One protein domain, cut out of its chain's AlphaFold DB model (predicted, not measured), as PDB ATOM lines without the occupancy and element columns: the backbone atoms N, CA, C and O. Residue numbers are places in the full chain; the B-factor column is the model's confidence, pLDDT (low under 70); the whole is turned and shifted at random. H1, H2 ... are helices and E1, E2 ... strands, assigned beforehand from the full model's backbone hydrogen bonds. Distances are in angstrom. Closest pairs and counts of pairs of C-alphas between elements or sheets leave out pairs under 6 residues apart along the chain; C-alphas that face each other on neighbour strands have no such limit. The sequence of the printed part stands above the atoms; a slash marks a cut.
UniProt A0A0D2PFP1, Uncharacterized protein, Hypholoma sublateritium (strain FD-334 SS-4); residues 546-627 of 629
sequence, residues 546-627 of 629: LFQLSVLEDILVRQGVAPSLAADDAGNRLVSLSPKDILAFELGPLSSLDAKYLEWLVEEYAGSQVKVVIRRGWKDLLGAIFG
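This is residues 546 to 627 of the 629 residues of an uncharacterized protein of Hypholoma sublateritium (strain FD-334 SS-4) (UniProt A0A0D2PFP1). A short ribbon of two parallel strands, E1 and E2, has H3 packed on E2 and H1 coming near E1, with H2 and H4 together beyond the ends of the strands. Past the ribbon's other end, the long stretch of residues 559 to 572 reaches away in a wide loop. The 82 printed residues, mostly helix by class, run H1 E1 H2 H3 E2 H4. The whole is compact, with a radius of gyration of the C-alphas of 13.0 A, yet elongated, spanning 41 by 25 by 20 A.

H1, residues 546 to 558, and E1, residues 573 to 577, come closest at the C-alphas of Leu 556 and Val 575, 7.4 A apart. H2, residues 579 to 584, is close to H1 but not clearly touching, with the closest C-alphas, Val 551 and Ala 584, 6.8 A apart. H3, residues 592 to 605, stands about perpendicular to H1, at 77 degrees. E2, residues 610 to 614, is parallel to E1; N 575 and O 611 are within hydrogen-bond range at 2.8 A. The closest C-alphas of H3 and E2 are Glu 599 and Val 612, 6.1 A apart. E1, H2, H3 and E2 form a strand-helix-strand unit, two parallel neighbour strands with helices between, and its crossover is right-handed. H4, residues 618 to 625, touches H2, with the closest C-alphas, Lys 580 and Ala 624, 5.4 A apart. Every O i to N i+4 pair is within hydrogen-bond range in H1, H2, H3 and H4.

H1 begins at C-alpha 546 (39.309, -1.246, -54.003) and is 18.2 A long. E1 is 13.0 A, H2 8.7 A, H3 20.1 A and E2 13.1 A long. H4, 10.6 A long, ends at C-alpha 625 (37.978, -24.356, -42.522).

The C-alphas farthest apart, Asp 568 and Phe 626, are 42.4 A apart. The printed part has no cut, and the link from H1 to E1 is long. The pLDDT is under 70 at residues 562 to 572, 617 to 625 and 627.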
ATOM      1  N   LEU A 546      39.682  -0.667 -52.706       95.19
ATOM      2  CA  LEU A 546      39.309  -1.246 -54.003       95.19
ATOM      3  C   LEU A 546      39.255  -2.782 -53.969       95.19
ATOM      4  O   LEU A 546      38.382  -3.383 -54.596       95.19
ATOM      5  N   PHE A 547      40.135  -3.428 -53.201       95.88
ATOM      6  CA  PHE A 547      40.058  -4.866 -52.946       95.88
ATOM      7  C   PHE A 547      38.737  -5.247 -52.257       95.88
ATOM      8  O   PHE A 547      37.989  -6.064 -52.790       95.88
ATOM      9  N   GLN A 548      38.386  -4.597 -51.140       95.94
ATOM     10  CA  GLN A 548      37.129  -4.855 -50.420       95.94
ATOM     11  C   GLN A 548      35.902  -4.669 -51.331       95.94
ATOM     12  O   GLN A 548      34.991  -5.495 -51.327       95.94
ATOM     13  N   LEU A 549      35.889  -3.615 -52.152       94.25
ATOM     14  CA  LEU A 549      34.791  -3.341 -53.082       94.25
ATOM     15  C   LEU A 549      34.724  -4.351 -54.242       94.25
ATOM     16  O   LEU A 549      33.630  -4.779 -54.601       94.25
ATOM     17  N   SER A 550      35.856  -4.798 -54.795       93.75
ATOM     18  CA  SER A 550      35.852  -5.804 -55.874       93.75
ATOM     19  C   SER A 550      35.425  -7.199 -55.390       93.75
ATOM     20  O   SER A 550      34.713  -7.900 -56.108       93.75
ATOM     21  N   VAL A 551      35.749  -7.577 -54.146       95.06
ATOM     22  CA  VAL A 551      35.216  -8.798 -53.512       95.06
ATOM     23  C   VAL A 551      33.699  -8.702 -53.312       95.06
ATOM     24  O   VAL A 551      32.982  -9.665 -53.596       95.06
ATOM     25  N   LEU A 552      33.186  -7.540 -52.883       93.31
ATOM     26  CA  LEU A 552      31.742  -7.302 -52.795       93.31
ATOM     27  C   LEU A 552      31.067  -7.445 -54.166       93.31
ATOM     28  O   LEU A 552      30.067  -8.153 -54.276       93.31
ATOM     29  N   GLU A 553      31.614  -6.820 -55.210       91.31
ATOM     30  CA  GLU A 553      31.092  -6.911 -56.578       91.31
ATOM     31  C   GLU A 553      31.011  -8.363 -57.072       91.31
ATOM     32  O   GLU A 553      29.960  -8.786 -57.556       91.31
ATOM     33  N   ASP A 554      32.082  -9.148 -56.914       92.06
ATOM     34  CA  ASP A 554      32.112 -10.558 -57.319       92.06
ATOM     35  C   ASP A 554      31.039 -11.388 -56.593       92.06
ATOM     36  O   ASP A 554      30.322 -12.173 -57.220       92.06
ATOM     37  N   ILE A 555      30.846 -11.171 -55.288       91.44
ATOM     38  CA  ILE A 555      29.795 -11.849 -54.514       91.44
ATOM     39  C   ILE A 555      28.395 -11.443 -54.997       91.44
ATOM     40  O   ILE A 555      27.533 -12.310 -55.160       91.44
ATOM     41  N   LEU A 556      28.154 -10.154 -55.254       88.50
ATOM     42  CA  LEU A 556      26.872  -9.662 -55.773       88.50
ATOM     43  C   LEU A 556      26.563 -10.263 -57.151       88.50
ATOM     44  O   LEU A 556      25.446 -10.737 -57.376       88.50
ATOM     45  N   VAL A 557      27.560 -10.336 -58.040       88.31
ATOM     46  CA  VAL A 557      27.446 -10.983 -59.356       88.31
ATOM     47  C   VAL A 557      27.173 -12.484 -59.209       88.31
ATOM     48  O   VAL A 557      26.241 -12.987 -59.842       88.31
ATOM     49  N   ARG A 558      27.901 -13.199 -58.337       89.00
ATOM     50  CA  ARG A 558      27.664 -14.627 -58.040       89.00
ATOM     51  C   ARG A 558      26.258 -14.900 -57.494       89.00
ATOM     52  O   ARG A 558      25.717 -15.973 -57.744       89.00
ATOM     53  N   GLN A 559      25.660 -13.947 -56.777       87.88
ATOM     54  CA  GLN A 559      24.297 -14.046 -56.236       87.88
ATOM     55  C   GLN A 559      23.219 -13.424 -57.148       87.88
ATOM     56  O   GLN A 559      22.059 -13.331 -56.751       87.88
ATOM     57  N   GLY A 560      23.567 -13.032 -58.380       81.25
ATOM     58  CA  GLY A 560      22.614 -12.533 -59.379       81.25
ATOM     59  C   GLY A 560      22.084 -11.117 -59.121       81.25
ATOM     60  O   GLY A 560      21.093 -10.712 -59.730       81.25
ATOM     61  N   VAL A 561      22.723 -10.344 -58.240       76.38
ATOM     62  CA  VAL A 561      22.334  -8.961 -57.940       76.38
ATOM     63  C   VAL A 561      22.894  -8.038 -59.022       76.38
ATOM     64  O   VAL A 561      24.022  -7.560 -58.943       76.38
ATOM     65  N   ALA A 562      22.100  -7.813 -60.071       63.31
ATOM     66  CA  ALA A 562      22.480  -6.944 -61.183       63.31
ATOM     67  C   ALA A 562      22.288  -5.442 -60.856       63.31
ATOM     68  O   ALA A 562      21.301  -5.104 -60.190       63.31
ATOM     69  N   PRO A 563      23.145  -4.535 -61.381       56.53
ATOM     70  CA  PRO A 563      23.154  -3.111 -61.006       56.53
ATOM     71  C   PRO A 563      22.041  -2.287 -61.663       56.53
ATOM     72  O   PRO A 563      21.704  -1.206 -61.194       56.53
ATOM     73  N   SER A 564      21.505  -2.766 -62.790       52.03
ATOM     74  CA  SER A 564      20.642  -1.984 -63.677       52.03
ATOM     75  C   SER A 564      19.448  -2.795 -64.183       52.03
ATOM     76  O   SER A 564      19.409  -3.241 -65.331       52.03
ATOM     77  N   LEU A 565      18.448  -2.956 -63.323       44.84
ATOM     78  CA  LEU A 565      17.054  -3.116 -63.735       44.84
ATOM     79  C   LEU A 565      16.240  -2.069 -62.970       44.84
ATOM     80  O   LEU A 565      16.622  -1.692 -61.862       44.84
ATOM     81  N   ALA A 566      15.190  -1.542 -63.602       43.78
ATOM     82  CA  ALA A 566      14.437  -0.398 -63.091       43.78
ATOM     83  C   ALA A 566      13.883  -0.638 -61.676       43.78
ATOM     84  O   ALA A 566      13.629  -1.776 -61.282       43.78
ATOM     85  N   ALA A 567      13.630   0.452 -60.947       49.09
ATOM     86  CA  ALA A 567      13.117   0.448 -59.571       49.09
ATOM     87  C   ALA A 567      11.711  -0.179 -59.394       49.09
ATOM     88  O   ALA A 567      11.186  -0.184 -58.281       49.09
ATOM     89  N   ASP A 568      11.119  -0.703 -60.470       46.16
ATOM     90  CA  ASP A 568       9.779  -1.288 -60.522       46.16
ATOM     91  C   ASP A 568       9.720  -2.755 -60.047       46.16
ATOM     92  O   ASP A 568       8.647  -3.223 -59.669       46.16
ATOM     93  N   ASP A 569      10.842  -3.491 -60.010       50.22
ATOM     94  CA  ASP A 569      10.873  -4.871 -59.486       50.22
ATOM     95  C   ASP A 569      11.125  -4.876 -57.964       50.22
ATOM     96  O   ASP A 569      12.215  -5.170 -57.467       50.22
ATOM     97  N   ALA A 570      10.096  -4.450 -57.225       44.62
ATOM     98  CA  ALA A 570      10.129  -4.036 -55.818       44.62
ATOM     99  C   ALA A 570      10.287  -5.177 -54.777       44.62
ATOM    100  O   ALA A 570       9.542  -5.259 -53.795       44.62
ATOM    101  N   GLY A 571      11.277  -6.053 -54.954       56.56
ATOM    102  CA  GLY A 571      11.689  -7.051 -53.964       56.56
ATOM    103  C   GLY A 571      12.908  -6.607 -53.146       56.56
ATOM    104  O   GLY A 571      13.940  -6.270 -53.719       56.56
ATOM    105  N   ASN A 572      12.844  -6.688 -51.806       63.94
ATOM    106  CA  ASN A 572      14.054  -6.646 -50.963       63.94
ATOM    107  C   ASN A 572      14.988  -7.787 -51.401       63.94
ATOM    108  O   ASN A 572      14.682  -8.956 -51.147       63.94
ATOM    109  N   ARG A 573      16.123  -7.472 -52.034       79.12
ATOM    110  CA  ARG A 573      17.089  -8.490 -52.469       79.12
ATOM    111  C   ARG A 573      17.905  -8.943 -51.266       79.12
ATOM    112  O   ARG A 573      18.460  -8.115 -50.550       79.12
ATOM    113  N   LEU A 574      17.961 -10.251 -51.031       84.88
ATOM    114  CA  LEU A 574      18.644 -10.829 -49.876       84.88
ATOM    115  C   LEU A 574      19.985 -11.436 -50.300       84.88
ATOM    116  O   LEU A 574      20.014 -12.493 -50.926       84.88
ATOM    117  N   VAL A 575      21.085 -10.782 -49.935       86.88
ATOM    118  CA  VAL A 575      22.449 -11.291 -50.132       86.88
ATOM    119  C   VAL A 575      22.851 -12.094 -48.907       86.88
ATOM    120  O   VAL A 575      22.728 -11.636 -47.774       86.88
ATOM    121  N   SER A 576      23.337 -13.311 -49.110       89.69
ATOM    122  CA  SER A 576      23.711 -14.218 -48.030       89.69
ATOM    123  C   SER A 576      25.222 -14.425 -48.024       89.69
ATOM    124  O   SER A 576      25.733 -15.118 -48.897       89.69
ATOM    125  N   LEU A 577      25.933 -13.902 -47.025       92.00
ATOM    126  CA  LEU A 577      27.380 -14.105 -46.891       92.00
ATOM    127  C   LEU A 577      27.668 -15.371 -46.081       92.00
ATOM    128  O   LEU A 577      27.227 -15.499 -44.935       92.00
ATOM    129  N   SER A 578      28.397 -16.316 -46.675       91.06
ATOM    130  CA  SER A 578      28.920 -17.496 -45.979       91.06
ATOM    131  C   SER A 578      30.254 -17.187 -45.279       91.06
ATOM    132  O   SER A 578      30.912 -16.205 -45.623       91.06
ATOM    133  N   PRO A 579      30.733 -18.041 -44.355       90.62
ATOM    134  CA  PRO A 579      32.080 -17.907 -43.800       90.62
ATOM    135  C   PRO A 579      33.193 -17.910 -44.861       90.62
ATOM    136  O   PRO A 579      34.192 -17.223 -44.670       90.62
ATOM    137  N   LYS A 580      33.011 -18.617 -45.992       90.06
ATOM    138  CA  LYS A 580      33.945 -18.574 -47.132       90.06
ATOM    139  C   LYS A 580      33.961 -17.192 -47.796       90.06
ATOM    140  O   LYS A 580      35.034 -16.689 -48.104       90.06
ATOM    141  N   ASP A 581      32.797 -16.561 -47.959       93.19
ATOM    142  CA  ASP A 581      32.701 -15.210 -48.530       93.19
ATOM    143  C   ASP A 581      33.310 -14.157 -47.591       93.19
ATOM    144  O   ASP A 581      34.021 -13.275 -48.054       93.19
ATOM    145  N   ILE A 582      33.111 -14.269 -46.270       93.69
ATOM    146  CA  ILE A 582      33.722 -13.349 -45.287       93.69
ATOM    147  C   ILE A 582      35.257 -13.451 -45.319       93.69
ATOM    148  O   ILE A 582      35.939 -12.429 -45.312       93.69
ATOM    149  N   LEU A 583      35.804 -14.670 -45.421       92.94
ATOM    150  CA  LEU A 583      37.248 -14.883 -45.583       92.94
ATOM    151  C   LEU A 583      37.789 -14.321 -46.906       92.94
ATOM    152  O   LEU A 583      38.949 -13.922 -46.949       92.94
ATOM    153  N   ALA A 584      36.972 -14.241 -47.963       95.25
ATOM    154  CA  ALA A 584      37.374 -13.627 -49.229       95.25
ATOM    155  C   ALA A 584      37.604 -12.109 -49.106       95.25
ATOM    156  O   ALA A 584      38.416 -11.569 -49.847       95.25
ATOM    157  N   PHE A 585      36.966 -11.433 -48.140       95.94
ATOM    158  CA  PHE A 585      37.282 -10.045 -47.762       95.94
ATOM    159  C   PHE A 585      38.504  -9.932 -46.828       95.94
ATOM    160  O   PHE A 585      38.788  -8.849 -46.325       95.94
ATOM    161  N   GLU A 586      39.196 -11.032 -46.522       95.44
ATOM    162  CA  GLU A 586      40.242 -11.107 -45.485       95.44
ATOM    163  C   GLU A 586      39.738 -10.760 -44.069       95.44
ATOM    164  O   GLU A 586      40.510 -10.399 -43.183       95.44
ATOM    165  N   LEU A 587      38.429 -10.907 -43.839       94.94
ATOM    166  CA  LEU A 587      37.757 -10.622 -42.573       94.94
ATOM    167  C   LEU A 587      37.527 -11.891 -41.739       94.94
ATOM    168  O   LEU A 587      37.506 -13.007 -42.256       94.94
ATOM    169  N   GLY A 588      37.316 -11.731 -40.430       90.94
ATOM    170  CA  GLY A 588      37.080 -12.843 -39.514       90.94
ATOM    171  C   GLY A 588      35.604 -13.270 -39.465       90.94
ATOM    172  O   GLY A 588      34.788 -12.514 -38.940       90.94
ATOM    173  N   PRO A 589      35.222 -14.507 -39.855       89.31
ATOM    174  CA  PRO A 589      33.821 -14.964 -39.818       89.31
ATOM    175  C   PRO A 589      33.171 -14.967 -38.426       89.31
ATOM    176  O   PRO A 589      31.946 -14.955 -38.302       89.31
ATOM    177  N   LEU A 590      33.993 -14.999 -37.372       86.69
ATOM    178  CA  LEU A 590      33.569 -14.955 -35.970       86.69
ATOM    179  C   LEU A 590      33.602 -13.536 -35.371       86.69
ATOM    180  O   LEU A 590      33.134 -13.333 -34.249       86.69
ATOM    181  N   SER A 591      34.134 -12.549 -36.096       89.25
ATOM    182  CA  SER A 591      34.220 -11.161 -35.644       89.25
ATOM    183  C   SER A 591      32.859 -10.476 -35.759       89.25
ATOM    184  O   SER A 591      32.295 -10.310 -36.842       89.25
ATOM    185  N   SER A 592      32.318 -10.037 -34.622       89.94
ATOM    186  CA  SER A 592      31.077  -9.258 -34.599       89.94
ATOM    187  C   SER A 592      31.255  -7.848 -35.173       89.94
ATOM    188  O   SER A 592      30.278  -7.279 -35.659       89.94
ATOM    189  N   LEU A 593      32.479  -7.308 -35.144       92.38
ATOM    190  CA  LEU A 593      32.833  -6.040 -35.783       92.38
ATOM    191  C   LEU A 593      32.851  -6.189 -37.307       92.38
ATOM    192  O   LEU A 593      32.233  -5.383 -37.992       92.38
ATOM    193  N   ASP A 594      33.499  -7.232 -37.829       95.44
ATOM    194  CA  ASP A 594      33.628  -7.426 -39.279       95.44
ATOM    195  C   ASP A 594      32.281  -7.740 -39.921       95.44
ATOM    196  O   ASP A 594      31.974  -7.243 -40.999       95.44
ATOM    197  N   ALA A 595      31.445  -8.509 -39.222       93.25
ATOM    198  CA  ALA A 595      30.080  -8.760 -39.649       93.25
ATOM    199  C   ALA A 595      29.270  -7.458 -39.784       93.25
ATOM    200  O   ALA A 595      28.642  -7.234 -40.814       93.25
ATOM    201  N   LYS A 596      29.339  -6.563 -38.789       93.50
ATOM    202  CA  LYS A 596      28.697  -5.243 -38.878       93.50
ATOM    203  C   LYS A 596      29.297  -4.381 -39.989       93.50
ATOM    204  O   LYS A 596      28.561  -3.729 -40.714       93.50
ATOM    205  N   TYR A 597      30.618  -4.396 -40.154       96.38
ATOM    206  CA  TYR A 597      31.282  -3.678 -41.242       96.38
ATOM    207  C   TYR A 597      30.802  -4.157 -42.622       96.38
ATOM    208  O   TYR A 597      30.528  -3.324 -43.480       96.38
ATOM    209  N   LEU A 598      30.598  -5.463 -42.819       95.69
ATOM    210  CA  LEU A 598      30.009  -6.003 -44.049       95.69
ATOM    211  C   LEU A 598      28.540  -5.600 -44.239       95.69
ATOM    212  O   LEU A 598      28.146  -5.312 -45.366       95.69
ATOM    213  N   GLU A 599      27.741  -5.523 -43.168       93.50
ATOM    214  CA  GLU A 599      26.388  -4.941 -43.227       93.50
ATOM    215  C   GLU A 599      26.430  -3.501 -43.764       93.50
ATOM    216  O   GLU A 599      25.669  -3.165 -44.667       93.50
ATOM    217  N   TRP A 600      27.371  -2.685 -43.285       94.19
ATOM    218  CA  TRP A 600      27.538  -1.290 -43.708       94.19
ATOM    219  C   TRP A 600      28.094  -1.144 -45.128       94.19
ATOM    220  O   TRP A 600      27.689  -0.243 -45.857       94.19
ATOM    221  N   LEU A 601      29.018  -2.022 -45.526       93.69
ATOM    222  CA  LEU A 601      29.616  -2.016 -46.860       93.69
ATOM    223  C   LEU A 601      28.581  -2.407 -47.927       93.69
ATOM    224  O   LEU A 601      28.528  -1.785 -48.984       93.69
ATOM    225  N   VAL A 602      27.724  -3.395 -47.640       91.75
ATOM    226  CA  VAL A 602      26.599  -3.759 -48.517       91.75
ATOM    227  C   VAL A 602      25.567  -2.629 -48.567       91.75
ATOM    228  O   VAL A 602      25.154  -2.253 -49.660       91.75
ATOM    229  N   GLU A 603      25.187  -2.061 -47.417       89.75
ATOM    230  CA  GLU A 603      24.234  -0.943 -47.317       89.75
ATOM    231  C   GLU A 603      24.649   0.258 -48.189       89.75
ATOM    232  O   GLU A 603      23.840   0.743 -48.979       89.75
ATOM    233  N   GLU A 604      25.916   0.686 -48.108       91.12
ATOM    234  CA  GLU A 604      26.427   1.820 -48.890       91.12
ATOM    235  C   GLU A 604      26.652   1.479 -50.371       91.12
ATOM    236  O   GLU A 604      26.278   2.277 -51.225       91.12
ATOM    237  N   TYR A 605      27.280   0.341 -50.703       90.31
ATOM    238  CA  TYR A 605      27.831   0.102 -52.052       90.31
ATOM    239  C   TYR A 605      27.031  -0.879 -52.927       90.31
ATOM    240  O   TYR A 605      27.213  -0.886 -54.150       90.31
ATOM    241  N   ALA A 606      26.132  -1.684 -52.346       84.19
ATOM    242  CA  ALA A 606      25.208  -2.551 -53.093       84.19
ATOM    243  C   ALA A 606      23.826  -1.907 -53.332       84.19
ATOM    244  O   ALA A 606      23.032  -2.429 -54.116       84.19
ATOM    245  N   GLY A 607      23.548  -0.776 -52.675       75.69
ATOM    246  CA  GLY A 607      22.301  -0.020 -52.781       75.69
ATOM    247  C   GLY A 607      21.245  -0.410 -51.740       75.69
ATOM    248  O   GLY A 607      21.117  -1.561 -51.328       75.69
ATOM    249  N   SER A 608      20.413   0.564 -51.361       70.88
ATOM    250  CA  SER A 608      19.489   0.510 -50.211       70.88
ATOM    251  C   SER A 608      18.390  -0.568 -50.252       70.88
ATOM    252  O   SER A 608      17.709  -0.797 -49.252       70.88
ATOM    253  N   GLN A 609      18.199  -1.239 -51.391       74.31
ATOM    254  CA  GLN A 609      17.254  -2.354 -51.560       74.31
ATOM    255  C   GLN A 609      17.886  -3.733 -51.288       74.31
ATOM    256  O   GLN A 609      17.176  -4.744 -51.265       74.31
ATOM    257  N   VAL A 610      19.208  -3.789 -51.092       82.19
ATOM    258  CA  VAL A 610      19.961  -5.012 -50.810       82.19
ATOM    259  C   VAL A 610      20.143  -5.169 -49.303       82.19
ATOM    260  O   VAL A 610      20.765  -4.346 -48.638       82.19
ATOM    261  N   LYS A 611      19.616  -6.260 -48.747       83.44
ATOM    262  CA  LYS A 611      19.802  -6.642 -47.342       83.44
ATOM    263  C   LYS A 611      20.771  -7.804 -47.252       83.44
ATOM    264  O   LYS A 611      20.606  -8.792 -47.965       83.44
ATOM    265  N   VAL A 612      21.737  -7.720 -46.342       87.38
ATOM    266  CA  VAL A 612      22.664  -8.824 -46.086       87.38
ATOM    267  C   VAL A 612      22.181  -9.725 -44.946       87.38
ATOM    268  O   VAL A 612      21.605  -9.264 -43.962       87.38
ATOM    269  N   VAL A 613      22.443 -11.024 -45.065       88.81
ATOM    270  CA  VAL A 613      22.321 -12.019 -43.995       88.81
ATOM    271  C   VAL A 613      23.644 -12.754 -43.864       88.81
ATOM    272  O   VAL A 613      24.117 -13.396 -44.799       88.81
ATOM    273  N   ILE A 614      24.236 -12.681 -42.677       87.06
ATOM    274  CA  ILE A 614      25.537 -13.281 -42.385       87.06
ATOM    275  C   ILE A 614      25.317 -14.666 -41.776       87.06
ATOM    276  O   ILE A 614      24.807 -14.797 -40.660       87.06
ATOM    277  N   ARG A 615      25.696 -15.723 -42.505       82.69
ATOM    278  CA  ARG A 615      25.564 -17.104 -42.028       82.69
ATOM    279  C   ARG A 615      26.661 -17.423 -41.019       82.69
ATOM    280  O   ARG A 615      27.838 -17.476 -41.353       82.69
ATOM    281  N   ARG A 616      26.250 -17.691 -39.777       70.69
ATOM    282  CA  ARG A 616      27.127 -18.093 -38.662       70.69
ATOM    283  C   ARG A 616      26.949 -19.566 -38.267       70.69
ATOM    284  O   ARG A 616      27.127 -19.928 -37.106       70.69
ATOM    285  N   GLY A 617      26.537 -20.418 -39.208       67.69
ATOM    286  CA  GLY A 617      26.326 -21.839 -38.953       67.69
ATOM    287  C   GLY A 617      27.639 -22.550 -38.621       67.69
ATOM    288  O   GLY A 617      28.595 -22.472 -39.384       67.69
ATOM    289  N   TRP A 618      27.684 -23.302 -37.517       66.56
ATOM    290  CA  TRP A 618      28.873 -24.087 -37.134       66.56
ATOM    291  C   TRP A 618      29.286 -25.098 -38.221       66.56
ATOM    292  O   TRP A 618      30.472 -25.330 -38.435       66.56
ATOM    293  N   LYS A 619      28.313 -25.652 -38.958       67.00
ATOM    294  CA  LYS A 619      28.567 -26.516 -40.122       67.00
ATOM    295  C   LYS A 619      29.215 -25.753 -41.282       67.00
ATOM    296  O   LYS A 619      30.167 -26.259 -41.863       67.00
ATOM    297  N   ASP A 620      28.749 -24.537 -41.567       67.19
ATOM    298  CA  ASP A 620      29.306 -23.680 -42.622       67.19
ATOM    299  C   ASP A 620      30.736 -23.232 -42.271       67.19
ATOM    300  O   ASP A 620      31.600 -23.153 -43.141       67.19
ATOM    301  N   LEU A 621      31.007 -22.989 -40.980       66.25
ATOM    302  CA  LEU A 621      32.338 -22.659 -40.466       66.25
ATOM    303  C   LEU A 621      33.313 -23.836 -40.635       66.25
ATOM    304  O   LEU A 621      34.416 -23.653 -41.143       66.25
ATOM    305  N   LEU A 622      32.897 -25.053 -40.265       68.44
ATOM    306  CA  LEU A 622      33.694 -26.266 -40.475       68.44
ATOM    307  C   LEU A 622      33.910 -26.547 -41.972       68.44
ATOM    308  O   LEU A 622      35.025 -26.869 -42.370       68.44
ATOM    309  N   GLY A 623      32.890 -26.363 -42.813       62.16
ATOM    310  CA  GLY A 623      33.013 -26.508 -44.267       62.16
ATOM    311  C   GLY A 623      33.927 -25.466 -44.924       62.16
ATOM    312  O   GLY A 623      34.573 -25.753 -45.933       62.16
ATOM    313  N   ALA A 624      34.033 -24.269 -44.337       63.91
ATOM    314  CA  ALA A 624      35.002 -23.253 -44.740       63.91
ATOM    315  C   ALA A 624      36.438 -23.613 -44.325       63.91
ATOM    316  O   ALA A 624      37.334 -23.546 -45.159       63.91
ATOM    317  N   ILE A 625      36.647 -24.037 -43.073       64.44
ATOM    318  CA  ILE A 625      37.978 -24.356 -42.522       64.44
ATOM    319  C   ILE A 625      38.563 -25.641 -43.130       64.44
ATOM    320  O   ILE A 625      39.749 -25.692 -43.438       64.44
ATOM    321  N   PHE A 626      37.742 -26.678 -43.316       71.12
ATOM    322  CA  PHE A 626      38.187 -28.005 -43.761       71.12
ATOM    323  C   PHE A 626      37.909 -28.291 -45.248       71.12
ATOM    324  O   PHE A 626      38.074 -29.419 -45.700       71.12
ATOM    325  N   GLY A 627      37.459 -27.296 -46.020       54.62
ATOM    326  CA  GLY A 627      37.215 -27.423 -47.463       54.62
ATOM    327  C   GLY A 627      35.959 -28.213 -47.868       54.62
ATOM    328  O   GLY A 627      35.614 -28.223 -49.047       54.62
TER     329      GLY A 627